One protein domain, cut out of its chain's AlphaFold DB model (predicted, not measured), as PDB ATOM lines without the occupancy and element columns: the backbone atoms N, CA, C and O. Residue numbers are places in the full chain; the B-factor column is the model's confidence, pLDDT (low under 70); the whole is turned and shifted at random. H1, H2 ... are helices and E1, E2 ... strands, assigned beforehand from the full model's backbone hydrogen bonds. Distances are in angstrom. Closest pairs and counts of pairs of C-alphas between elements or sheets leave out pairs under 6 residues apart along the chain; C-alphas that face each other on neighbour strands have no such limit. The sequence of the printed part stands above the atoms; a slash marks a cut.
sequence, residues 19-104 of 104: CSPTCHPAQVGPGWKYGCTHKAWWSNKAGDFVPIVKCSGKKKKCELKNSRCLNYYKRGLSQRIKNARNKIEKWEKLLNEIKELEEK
ATOM      1  N   CYS A  19      17.351 -13.057 -63.780       54.97
ATOM      2  CA  CYS A  19      17.466 -14.505 -63.773       54.97
ATOM      3  C   CYS A  19      16.306 -15.148 -64.555       54.97
ATOM      4  O   CYS A  19      15.147 -14.740 -64.426       54.97
ATOM      5  N   SER A  20      16.626 -16.158 -65.368       53.19
ATOM      6  CA  SER A  20      15.649 -17.054 -66.000       53.19
ATOM      7  C   SER A  20      15.124 -18.073 -64.966       53.19
ATOM      8  O   SER A  20      15.883 -18.455 -64.077       53.19
ATOM      9  N   PRO A  21      13.877 -18.575 -65.061       49.81
ATOM     10  CA  PRO A  21      13.356 -19.616 -64.171       49.81
ATOM     11  C   PRO A  21      14.143 -20.918 -64.246       49.81
ATOM     12  O   PRO A  21      14.096 -21.698 -63.310       49.81
ATOM     13  N   THR A  22      14.892 -21.138 -65.326       47.50
ATOM     14  CA  THR A  22      15.840 -22.252 -65.432       47.50
ATOM     15  C   THR A  22      17.034 -22.106 -64.487       47.50
ATOM     16  O   THR A  22      17.654 -23.101 -64.140       47.50
ATOM     17  N   CYS A  23      17.370 -20.883 -64.071       47.25
ATOM     18  CA  CYS A  23      18.542 -20.586 -63.250       47.25
ATOM     19  C   CYS A  23      18.187 -20.423 -61.760       47.25
ATOM     20  O   CYS A  23      18.958 -20.858 -60.913       47.25
ATOM     21  N   HIS A  24      17.011 -19.870 -61.429       51.72
ATOM     22  CA  HIS A  24      16.450 -19.869 -60.067       51.72
ATOM     23  C   HIS A  24      14.922 -20.058 -60.119       51.72
ATOM     24  O   HIS A  24      14.180 -19.069 -60.150       51.72
ATOM     25  N   PRO A  25      14.432 -21.307 -60.172       53.62
ATOM     26  CA  PRO A  25      13.003 -21.594 -60.227       53.62
ATOM     27  C   PRO A  25      12.328 -21.226 -58.896       53.62
ATOM     28  O   PRO A  25      12.615 -21.835 -57.871       53.62
ATOM     29  N   ALA A  26      11.402 -20.258 -58.892       56.16
ATOM     30  CA  ALA A  26      10.408 -20.155 -57.818       56.16
ATOM     31  C   ALA A  26       9.011 -20.422 -58.371       56.16
ATOM     32  O   ALA A  26       8.496 -19.686 -59.224       56.16
ATOM     33  N   GLN A  27       8.399 -21.474 -57.843       53.25
ATOM     34  CA  GLN A  27       6.998 -21.783 -58.048       53.25
ATOM     35  C   GLN A  27       6.183 -20.976 -57.037       53.25
ATOM     36  O   GLN A  27       6.360 -21.106 -55.828       53.25
ATOM     37  N   VAL A  28       5.317 -20.091 -57.529       56.47
ATOM     38  CA  VAL A  28       4.436 -19.272 -56.685       56.47
ATOM     39  C   VAL A  28       3.006 -19.540 -57.127       56.47
ATOM     40  O   VAL A  28       2.531 -18.937 -58.094       56.47
ATOM     41  N   GLY A  29       2.339 -20.455 -56.424       67.25
ATOM     42  CA  GLY A  29       1.053 -21.017 -56.842       67.25
ATOM     43  C   GLY A  29       1.220 -22.001 -58.015       67.25
ATOM     44  O   GLY A  29       2.240 -22.687 -58.084       67.25
ATOM     45  N   PRO A  30       0.264 -22.069 -58.962       64.81
ATOM     46  CA  PRO A  30       0.326 -23.008 -60.087       64.81
ATOM     47  C   PRO A  30       1.318 -22.600 -61.195       64.81
ATOM     48  O   PRO A  30       1.423 -23.294 -62.200       64.81
ATOM     49  N   GLY A  31       2.027 -21.470 -61.059       55.34
ATOM     50  CA  GLY A  31       2.873 -20.913 -62.117       55.34
ATOM     51  C   GLY A  31       4.314 -20.618 -61.696       55.34
ATOM     52  O   GLY A  31       4.594 -20.201 -60.567       55.34
ATOM     53  N   TRP A  32       5.228 -20.760 -62.659       61.22
ATOM     54  CA  TRP A  32       6.629 -20.353 -62.540       61.22
ATOM     55  C   TRP A  32       6.778 -18.836 -62.678       61.22
ATOM     56  O   TRP A  32       6.256 -18.232 -63.621       61.22
ATOM     57  N   LYS A  33       7.504 -18.197 -61.750       58.97
ATOM     58  CA  LYS A  33       7.753 -16.748 -61.794       58.97
ATOM     59  C   LYS A  33       9.201 -16.417 -62.154       58.97
ATOM     60  O   LYS A  33      10.147 -17.019 -61.665       58.97
ATOM     61  N   TYR A  34       9.334 -15.390 -62.992       58.59
ATOM     62  CA  TYR A  34      10.584 -14.829 -63.503       58.59
ATOM     63  C   TYR A  34      10.919 -13.569 -62.705       58.59
ATOM     64  O   TYR A  34      10.038 -12.729 -62.472       58.59
ATOM     65  N   GLY A  35      12.180 -13.373 -62.331       56.94
ATOM     66  CA  GLY A  35      12.560 -12.170 -61.604       56.94
ATOM     67  C   GLY A  35      14.053 -11.946 -61.508       56.94
ATOM     68  O   GLY A  35      14.870 -12.652 -62.084       56.94
ATOM     69  N   CYS A  36      14.396 -10.868 -60.831       60.34
ATOM     70  CA  CYS A  36      15.758 -10.410 -60.661       60.34
ATOM     71  C   CYS A  36      16.132 -10.629 -59.205       60.34
ATOM     72  O   CYS A  36      15.383 -10.228 -58.315       60.34
ATOM     73  N   THR A  37      17.297 -11.218 -58.973       60.06
ATOM     74  CA  THR A  37      17.847 -11.558 -57.651       60.06
ATOM     75  C   THR A  37      18.443 -10.334 -56.950       60.06
ATOM     76  O   THR A  37      19.452 -10.388 -56.248       60.06
ATOM     77  N   HIS A  38      17.834  -9.169 -57.164       58.81
ATOM     78  CA  HIS A  38      18.457  -7.905 -56.819       58.81
ATOM     79  C   HIS A  38      18.382  -7.653 -55.312       58.81
ATOM     80  O   HIS A  38      17.303  -7.649 -54.716       58.81
ATOM     81  N   LYS A  39      19.524  -7.313 -54.708       55.44
ATOM     82  CA  LYS A  39      19.628  -6.861 -53.304       55.44
ATOM     83  C   LYS A  39      18.979  -5.489 -53.048       55.44
ATOM     84  O   LYS A  39      18.957  -5.007 -51.924       55.44
ATOM     85  N   ALA A  40      18.434  -4.864 -54.098       53.78
ATOM     86  CA  ALA A  40      17.766  -3.565 -54.060       53.78
ATOM     87  C   ALA A  40      16.329  -3.615 -53.509       53.78
ATOM     88  O   ALA A  40      15.716  -2.580 -53.268       53.78
ATOM     89  N   TRP A  41      15.757  -4.803 -53.328       59.38
ATOM     90  CA  TRP A  41      14.354  -4.936 -52.950       59.38
ATOM     91  C   TRP A  41      14.177  -5.113 -51.450       59.38
ATOM     92  O   TRP A  41      15.021  -5.708 -50.785       59.38
ATOM     93  N   TRP A  42      13.056  -4.620 -50.917       57.44
ATOM     94  CA  TRP A  42      12.828  -4.578 -49.472       57.44
ATOM     95  C   TRP A  42      12.870  -5.972 -48.825       57.44
ATOM     96  O   TRP A  42      13.396  -6.120 -47.725       57.44
ATOM     97  N   SER A  43      12.428  -7.009 -49.537       58.41
ATOM     98  CA  SER A  43      12.510  -8.393 -49.057       58.41
ATOM     99  C   SER A  43      13.942  -8.968 -49.076       58.41
ATOM    100  O   SER A  43      14.196  -9.926 -48.365       58.41
ATOM    101  N   ASN A  44      14.889  -8.357 -49.807       57.72
ATOM    102  CA  ASN A  44      16.325  -8.704 -49.853       57.72
ATOM    103  C   ASN A  44      17.210  -7.733 -49.049       57.72
ATOM    104  O   ASN A  44      18.423  -7.668 -49.240       57.72
ATOM    105  N   LYS A  45      16.607  -6.908 -48.188       54.66
ATOM    106  CA  LYS A  45      17.254  -5.751 -47.537       54.66
ATOM    107  C   LYS A  45      18.530  -6.072 -46.751       54.66
ATOM    108  O   LYS A  45      19.418  -5.230 -46.681       54.66
ATOM    109  N   ALA A  46      18.615  -7.265 -46.165       53.56
ATOM    110  CA  ALA A  46      19.779  -7.728 -45.408       53.56
ATOM    111  C   ALA A  46      20.748  -8.566 -46.263       53.56
ATOM    112  O   ALA A  46      21.856  -8.869 -45.836       53.56
ATOM    113  N   GLY A  47      20.361  -8.878 -47.506       54.12
ATOM    114  CA  GLY A  47      20.987  -9.836 -48.423       54.12
ATOM    115  C   GLY A  47      21.178 -11.245 -47.893       54.12
ATOM    116  O   GLY A  47      22.049 -11.952 -48.385       54.12
ATOM    117  N   ASP A  48      20.326 -11.612 -46.941       46.28
ATOM    118  CA  ASP A  48      20.163 -12.969 -46.427       46.28
ATOM    119  C   ASP A  48      19.063 -13.726 -47.195       46.28
ATOM    120  O   ASP A  48      18.927 -14.936 -47.058       46.28
ATOM    121  N   PHE A  49      18.269 -13.027 -48.016       48.53
ATOM    122  CA  PHE A  49      17.125 -13.602 -48.721       48.53
ATOM    123  C   PHE A  49      16.983 -13.010 -50.114       48.53
ATOM    124  O   PHE A  49      16.781 -11.813 -50.231       48.53
ATOM    125  N   VAL A  50      17.015 -13.820 -51.170       54.78
ATOM    126  CA  VAL A  50      16.921 -13.344 -52.555       54.78
ATOM    127  C   VAL A  50      15.478 -13.482 -53.079       54.78
ATOM    128  O   VAL A  50      15.129 -14.523 -53.630       54.78
ATOM    129  N   PRO A  51      14.603 -12.466 -52.940       53.88
ATOM    130  CA  PRO A  51      13.261 -12.504 -53.497       53.88
ATOM    131  C   PRO A  51      13.324 -12.486 -55.026       53.88
ATOM    132  O   PRO A  51      14.106 -11.746 -55.628       53.88
ATOM    133  N   ILE A  52      12.430 -13.236 -55.665       58.78
ATOM    134  CA  ILE A  52      12.183 -13.115 -57.102       58.78
ATOM    135  C   ILE A  52      11.365 -11.849 -57.340       58.78
ATOM    136  O   ILE A  52      10.192 -11.778 -56.976       58.78
ATOM    137  N   VAL A  53      11.978 -10.835 -57.955       60.28
ATOM    138  CA  VAL A  53      11.329  -9.528 -58.144       60.28
ATOM    139  C   VAL A  53      11.196  -9.191 -59.618       60.28
ATOM    140  O   VAL A  53      12.145  -9.326 -60.387       60.28
ATOM    141  N   LYS A  54      10.013  -8.740 -60.043       61.84
ATOM    142  CA  LYS A  54       9.722  -8.470 -61.457       61.84
ATOM    143  C   LYS A  54      10.387  -7.172 -61.934       61.84
ATOM    144  O   LYS A  54       9.747  -6.129 -62.021       61.84
ATOM    145  N   CYS A  55      11.676  -7.233 -62.279       65.06
ATOM    146  CA  CYS A  55      12.378  -6.116 -62.925       65.06
ATOM    147  C   CYS A  55      12.343  -6.178 -64.465       65.06
ATOM    148  O   CYS A  55      12.657  -5.186 -65.125       65.06
ATOM    149  N   SER A  56      11.935  -7.322 -65.038       64.75
ATOM    150  CA  SER A  56      11.806  -7.553 -66.490       64.75
ATOM    151  C   SER A  56      13.066  -7.188 -67.291       64.75
ATOM    152  O   SER A  56      12.960  -6.623 -68.373       64.75
ATOM    153  N   GLY A  57      14.257  -7.400 -66.726       62.34
ATOM    154  CA  GLY A  57      15.512  -7.055 -67.397       62.34
ATOM    155  C   GLY A  57      15.849  -5.553 -67.457       62.34
ATOM    156  O   GLY A  57      16.853  -5.194 -68.058       62.34
ATOM    157  N   LYS A  58      15.068  -4.647 -66.842       68.38
ATOM    158  CA  LYS A  58      15.291  -3.186 -66.937       68.38
ATOM    159  C   LYS A  58      16.130  -2.644 -65.773       68.38
ATOM    160  O   LYS A  58      15.612  -2.482 -64.669       68.38
ATOM    161  N   LYS A  59      17.381  -2.235 -66.032       65.19
ATOM    162  CA  LYS A  59      18.331  -1.694 -65.026       65.19
ATOM    163  C   LYS A  59      17.773  -0.528 -64.193       65.19
ATOM    164  O   LYS A  59      17.986  -0.489 -62.986       65.19
ATOM    165  N   LYS A  60      17.008   0.394 -64.795       67.81
ATOM    166  CA  LYS A  60      16.385   1.532 -64.075       67.81
ATOM    167  C   LYS A  60      15.419   1.091 -62.966       67.81
ATOM    168  O   LYS A  60      15.270   1.796 -61.976       67.81
ATOM    169  N   LYS A  61      14.777  -0.076 -63.112       66.62
ATOM    170  CA  LYS A  61      13.873  -0.646 -62.096       66.62
ATOM    171  C   LYS A  61      14.621  -1.293 -60.928       66.62
ATOM    172  O   LYS A  61      13.989  -1.743 -59.984       66.62
ATOM    173  N   CYS A  62      15.944  -1.367 -61.006       62.53
ATOM    174  CA  CYS A  62      16.801  -1.986 -60.005       62.53
ATOM    175  C   CYS A  62      17.574  -0.969 -59.156       62.53
ATOM    176  O   CYS A  62      18.379  -1.352 -58.308       62.53
ATOM    177  N   GLU A  63      17.372   0.323 -59.404       65.31
ATOM    178  CA  GLU A  63      18.068   1.388 -58.701       65.31
ATOM    179  C   GLU A  63      17.469   1.637 -57.310       65.31
ATOM    180  O   GLU A  63      16.274   1.897 -57.159       65.31
ATOM    181  N   LEU A  64      18.327   1.627 -56.288       63.50
ATOM    182  CA  LEU A  64      17.991   2.040 -54.927       63.50
ATOM    183  C   LEU A  64      17.966   3.570 -54.823       63.50
ATOM    184  O   LEU A  64      18.928   4.184 -54.369       63.50
ATOM    185  N   LYS A  65      16.863   4.192 -55.245       65.06
ATOM    186  CA  LYS A  65      16.706   5.659 -55.189       65.06
ATOM    187  C   LYS A  65      16.384   6.197 -53.794       65.06
ATOM    188  O   LYS A  65      16.602   7.369 -53.515       65.06
ATOM    189  N   ASN A  66      15.854   5.352 -52.912       72.25
ATOM    190  CA  ASN A  66      15.437   5.757 -51.574       72.25
ATOM    191  C   ASN A  66      16.622   5.699 -50.589       72.25
ATOM    192  O   ASN A  66      17.208   4.633 -50.374       72.25
ATOM    193  N   SER A  67      16.942   6.833 -49.958       71.12
ATOM    194  CA  SER A  67      18.029   6.981 -48.974       71.12
ATOM    195  C   SER A  67      17.904   6.013 -47.791       71.12
ATOM    196  O   SER A  67      18.902   5.461 -47.322       71.12
ATOM    197  N   ARG A  68      16.676   5.713 -47.356       68.81
ATOM    198  CA  ARG A  68      16.386   4.719 -46.317       68.81
ATOM    199  C   ARG A  68      16.813   3.320 -46.755       68.81
ATOM    200  O   ARG A  68      17.454   2.601 -45.992       68.81
ATOM    201  N   CYS A  69      16.497   2.943 -47.991       64.88
ATOM    202  CA  CYS A  69      16.874   1.647 -48.552       64.88
ATOM    203  C   CYS A  69      18.393   1.528 -48.726       64.88
ATOM    204  O   CYS A  69      18.962   0.481 -48.422       64.88
ATOM    205  N   LEU A  70      19.060   2.615 -49.128       71.81
ATOM    206  CA  LEU A  70      20.520   2.677 -49.191       71.81
ATOM    207  C   LEU A  70      21.155   2.451 -47.808       71.81
ATOM    208  O   LEU A  70      22.108   1.683 -47.684       71.81
ATOM    209  N   ASN A  71      20.609   3.073 -46.761       74.69
ATOM    210  CA  ASN A  71      21.095   2.914 -45.391       74.69
ATOM    211  C   ASN A  71      20.913   1.485 -44.865       74.69
ATOM    212  O   ASN A  71      21.828   0.947 -44.242       74.69
ATOM    213  N   TYR A  72      19.778   0.836 -45.141       68.50
ATOM    214  CA  TYR A  72      19.586  -0.574 -44.782       68.50
ATOM    215  C   TYR A  72      20.553  -1.498 -45.523       68.50
ATOM    216  O   TYR A  72      21.153  -2.366 -44.893       68.50
ATOM    217  N   TYR A  73      20.757  -1.273 -46.823       70.69
ATOM    218  CA  TYR A  73      21.720  -2.043 -47.605       70.69
ATOM    219  C   TYR A  73      23.143  -1.919 -47.035       70.69
ATOM    220  O   TYR A  73      23.821  -2.927 -46.831       70.69
ATOM    221  N   LYS A  74      23.570  -0.694 -46.689       76.75
ATOM    222  CA  LYS A  74      24.852  -0.447 -46.008       76.75
ATOM    223  C   LYS A  74      24.947  -1.199 -44.680       76.75
ATOM    224  O   LYS A  74      25.943  -1.873 -44.452       76.75
ATOM    225  N   ARG A  75      23.909  -1.146 -43.835       78.19
ATOM    226  CA  ARG A  75      23.873  -1.879 -42.554       78.19
ATOM    227  C   ARG A  75      24.009  -3.389 -42.747       78.19
ATOM    228  O   ARG A  75      24.785  -4.014 -42.032       78.19
ATOM    229  N   GLY A  76      23.303  -3.962 -43.724       75.19
ATOM    230  CA  GLY A  76      23.413  -5.383 -44.059       75.19
ATOM    231  C   GLY A  76      24.832  -5.767 -44.490       75.19
ATOM    232  O   GLY A  76      25.386  -6.740 -43.987       75.19
ATOM    233  N   LEU A  77      25.463  -4.965 -45.356       77.50
ATOM    234  CA  LEU A  77      26.866  -5.163 -45.734       77.50
ATOM    235  C   LEU A  77      27.811  -5.084 -44.529       77.50
ATOM    236  O   LEU A  77      28.632  -5.981 -44.346       77.50
ATOM    237  N   SER A  78      27.679  -4.052 -43.691       83.75
ATOM    238  CA  SER A  78      28.486  -3.898 -42.476       83.75
ATOM    239  C   SER A  78      28.352  -5.107 -41.551       83.75
ATOM    240  O   SER A  78      29.357  -5.596 -41.037       83.75
ATOM    241  N   GLN A  79      27.136  -5.634 -41.377       81.50
ATOM    242  CA  GLN A  79      26.900  -6.818 -40.555       81.50
ATOM    243  C   GLN A  79      27.555  -8.069 -41.148       81.50
ATOM    244  O   GLN A  79      28.170  -8.834 -40.409       81.50
ATOM    245  N   ARG A  80      27.488  -8.275 -42.470       78.81
ATOM    246  CA  ARG A  80      28.163  -9.415 -43.113       78.81
ATOM    247  C   ARG A  80      29.679  -9.335 -42.992       78.81
ATOM    248  O   ARG A  80      30.304 -10.347 -42.699       78.81
ATOM    249  N   ILE A  81      30.258  -8.144 -43.150       87.94
ATOM    250  CA  ILE A  81      31.694  -7.923 -42.927       87.94
ATOM    251  C   ILE A  81      32.057  -8.243 -41.473       87.94
ATOM    252  O   ILE A  81      33.026  -8.958 -41.233       87.94
ATOM    253  N   LYS A  82      31.265  -7.766 -40.504       90.19
ATOM    254  CA  LYS A  82      31.466  -8.076 -39.083       90.19
ATOM    255  C   LYS A  82      31.416  -9.585 -38.824       90.19
ATOM    256  O   LYS A  82      32.320 -10.121 -38.198       90.19
ATOM    257  N   ASN A  83      30.408 -10.278 -39.348       85.25
ATOM    258  CA  ASN A  83      30.273 -11.726 -39.188       85.25
ATOM    259  C   ASN A  83      31.452 -12.485 -39.816       85.25
ATOM    260  O   ASN A  83      31.953 -13.433 -39.217       85.25
ATOM    261  N   ALA A  84      31.909 -12.065 -41.000       89.25
ATOM    262  CA  ALA A  84      33.069 -12.657 -41.659       89.25
ATOM    263  C   ALA A  84      34.347 -12.474 -40.828       89.25
ATOM    264  O   ALA A  84      35.076 -13.440 -40.629       89.25
ATOM    265  N   ARG A  85      34.578 -11.274 -40.279       95.56
ATOM    266  CA  ARG A  85      35.710 -10.993 -39.379       95.56
ATOM    267  C   ARG A  85      35.676 -11.859 -38.123       95.56
ATOM    268  O   ARG A  85      36.659 -12.520 -37.831       95.56
ATOM    269  N   ASN A  86      34.529 -11.932 -37.448       94.75
ATOM    270  CA  ASN A  86      34.369 -12.782 -36.265       94.75
ATOM    271  C   ASN A  86      34.633 -14.262 -36.587       94.75
ATOM    272  O   ASN A  86      35.178 -14.998 -35.770       94.75
ATOM    273  N   LYS A  87      34.225 -14.714 -37.780       94.88
ATOM    274  CA  LYS A  87      34.486 -16.080 -38.235       94.88
ATOM    275  C   LYS A  87      35.984 -16.305 -38.440       94.88
ATOM    276  O   LYS A  87      36.478 -17.311 -37.954       94.88
ATOM    277  N   ILE A  88      36.684 -15.385 -39.110       96.44
ATOM    278  CA  ILE A  88      38.145 -15.439 -39.292       96.44
ATOM    279  C   ILE A  88      38.849 -15.524 -37.936       96.44
ATOM    280  O   ILE A  88      39.576 -16.483 -37.711       96.44
ATOM    281  N   GLU A  89      38.536 -14.617 -37.008       97.25
ATOM    282  CA  GLU A  89      39.148 -14.585 -35.673       97.25
ATOM    283  C   GLU A  89      38.972 -15.918 -34.924       97.25
ATOM    284  O   GLU A  89      39.896 -16.426 -34.292       97.25
ATOM    285  N   LYS A  90      37.782 -16.529 -35.019       96.94
ATOM    286  CA  LYS A  90      37.520 -17.843 -34.422       96.94
ATOM    287  C   LYS A  90      38.409 -18.939 -35.023       96.94
ATOM    288  O   LYS A  90      38.893 -19.790 -34.284       96.94
ATOM    289  N   TRP A  91      38.591 -18.950 -36.342       96.62
ATOM    290  CA  TRP A  91      39.429 -19.952 -37.008       96.62
ATOM    291  C   TRP A  91      40.919 -19.730 -36.745       96.62
ATOM    292  O   TRP A  91      41.638 -20.705 -36.571       96.62
ATOM    293  N   GLU A  92      41.374 -18.480 -36.665       97.50
ATOM    294  CA  GLU A  92      42.755 -18.145 -36.293       97.50
ATOM    295  C   GLU A  92      43.094 -18.633 -34.880       97.50
ATOM    296  O   GLU A  92      44.148 -19.230 -34.681       97.50
ATOM    297  N   LYS A  93      42.175 -18.463 -33.918       96.75
ATOM    298  CA  LYS A  93      42.327 -19.010 -32.559       96.75
ATOM    299  C   LYS A  93      42.497 -20.530 -32.566       96.75
ATOM    300  O   LYS A  93      43.466 -21.026 -32.009       96.75
ATOM    301  N   LEU A  94      41.615 -21.246 -33.267       95.44
ATOM    302  CA  LEU A  94      41.705 -22.706 -33.400       95.44
ATOM    303  C   LEU A  94      43.014 -23.155 -34.069       95.44
ATOM    304  O   LEU A  94      43.607 -24.143 -33.656       95.44
ATOM    305  N   LEU A  95      43.479 -22.434 -35.095       96.50
ATOM    306  CA  LEU A  95      44.754 -22.733 -35.751       96.50
ATOM    307  C   LEU A  95      45.944 -22.560 -34.803       96.50
ATOM    308  O   LEU A  95      46.873 -23.358 -34.860       96.50
ATOM    309  N   ASN A  96      45.929 -21.537 -33.948       96.38
ATOM    310  CA  ASN A  96      46.992 -21.327 -32.968       96.38
ATOM    311  C   ASN A  96      46.977 -22.404 -31.876       96.38
ATOM    312  O   ASN A  96      48.033 -22.940 -31.564       96.38
ATOM    313  N   GLU A  97      45.799 -22.783 -31.370       95.31
ATOM    314  CA  GLU A  97      45.659 -23.882 -30.399       95.31
ATOM    315  C   GLU A  97      46.225 -25.203 -30.945       95.31
ATOM    316  O   GLU A  97      46.908 -25.927 -30.228       95.31
ATOM    317  N   ILE A  98      45.985 -25.507 -32.226       95.69
ATOM    318  CA  ILE A  98      46.549 -26.700 -32.876       95.69
ATOM    319  C   ILE A  98      48.078 -26.609 -32.961       95.69
ATOM    320  O   ILE A  98      48.752 -27.573 -32.613       95.69
ATOM    321  N   LYS A  99      48.638 -25.460 -33.362       95.31
ATOM    322  CA  LYS A  99      50.100 -25.275 -33.438       95.31
ATOM    323  C   LYS A  99      50.783 -25.448 -32.082       95.31
ATOM    324  O   LYS A  99      51.801 -26.119 -31.997       95.31
ATOM    325  N   GLU A 100      50.199 -24.905 -31.017       94.12
ATOM    326  CA  GLU A 100      50.721 -25.071 -29.654       94.12
ATOM    327  C   GLU A 100      50.693 -26.533 -29.173       94.12
ATOM    328  O   GLU A 100      51.467 -26.905 -28.290       94.12
ATOM    329  N   LEU A 101      49.793 -27.361 -29.716       93.44
ATOM    330  CA  LEU A 101      49.767 -28.804 -29.457       93.44
ATOM    331  C   LEU A 101      50.811 -29.563 -30.282       93.44
ATOM    332  O   LEU A 101      51.325 -30.560 -29.795       93.44
ATOM    333  N   GLU A 102      51.115 -29.113 -31.502       90.75
ATOM    334  CA  GLU A 102      52.155 -29.702 -32.361       90.75
ATOM    335  C   GLU A 102      53.579 -29.371 -31.885       90.75
ATOM    336  O   GLU A 102      54.505 -30.140 -32.133       90.75
ATOM    337  N   GLU A 103      53.764 -28.237 -31.204       85.12
ATOM    338  CA  GLU A 103      55.052 -27.797 -30.646       85.12
ATOM    339  C   GLU A 103      55.381 -28.420 -29.269       85.12
ATOM    340  O   GLU A 103      56.440 -28.129 -28.704       85.12
ATOM    341  N   LYS A 104      54.502 -29.276 -28.726       60.06
ATOM    342  CA  LYS A 104      54.699 -30.040 -27.479       60.06
ATOM    343  C   LYS A 104      55.056 -31.496 -27.750       60.06
ATOM    344  O   LYS A 104      55.900 -32.015 -26.987       60.06
TER     345      LYS A 104
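What this domain is: This is residues 19 to 104 of the 104 residues of an uncharacterized protein of Candidatus Woesebacteria bacterium RBG_13_36_22 (UniProt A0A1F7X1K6). A small hairpin of two strands, E1 and E2, lies at one end of a loop-built head that holds the short helix H1; from the head the long helix H2 leads off as an arm, and residues 81 to 104, of which 81 to 102 belong to H2, stick out. The printed part has 86 residues, with E1, E2, H1 and H2 in that order, an antiparallel sheet and the class mostly helix. It is extended, with a radius of gyration of the C-alphas of 19.8 A and spans of 62 by 34 by 20 A.

How they stand to each other: E1, residues 26 to 28, and E2, residues 31 to 33, form an antiparallel hairpin; N 28 and O 31, 3.1 A apart, are within hydrogen-bond range. H1, residues 59 to 62, is apart from E1 and from H2, residues 67 to 102. H2 is apart from both strands. In H2 every O i to N i+4 pair is within hydrogen-bond range; H1 is too short for such a pair.

Where its parts are: E1, 6.1 A long, begins at C-alpha 26 (10.408, -20.155, -57.818). E2 measures 6.4 A, H1 5.3 A. H2, 52.8 A, ends at C-alpha 102 (52.155, -29.702, -32.361).

The domain as a whole: The C-alphas farthest apart, of Pro 30 and Lys 104, are 63.8 A apart. The printed part has no cut; the link E2 to H1 is long. Residues 19 to 65 are among 51 with pLDDT under 70.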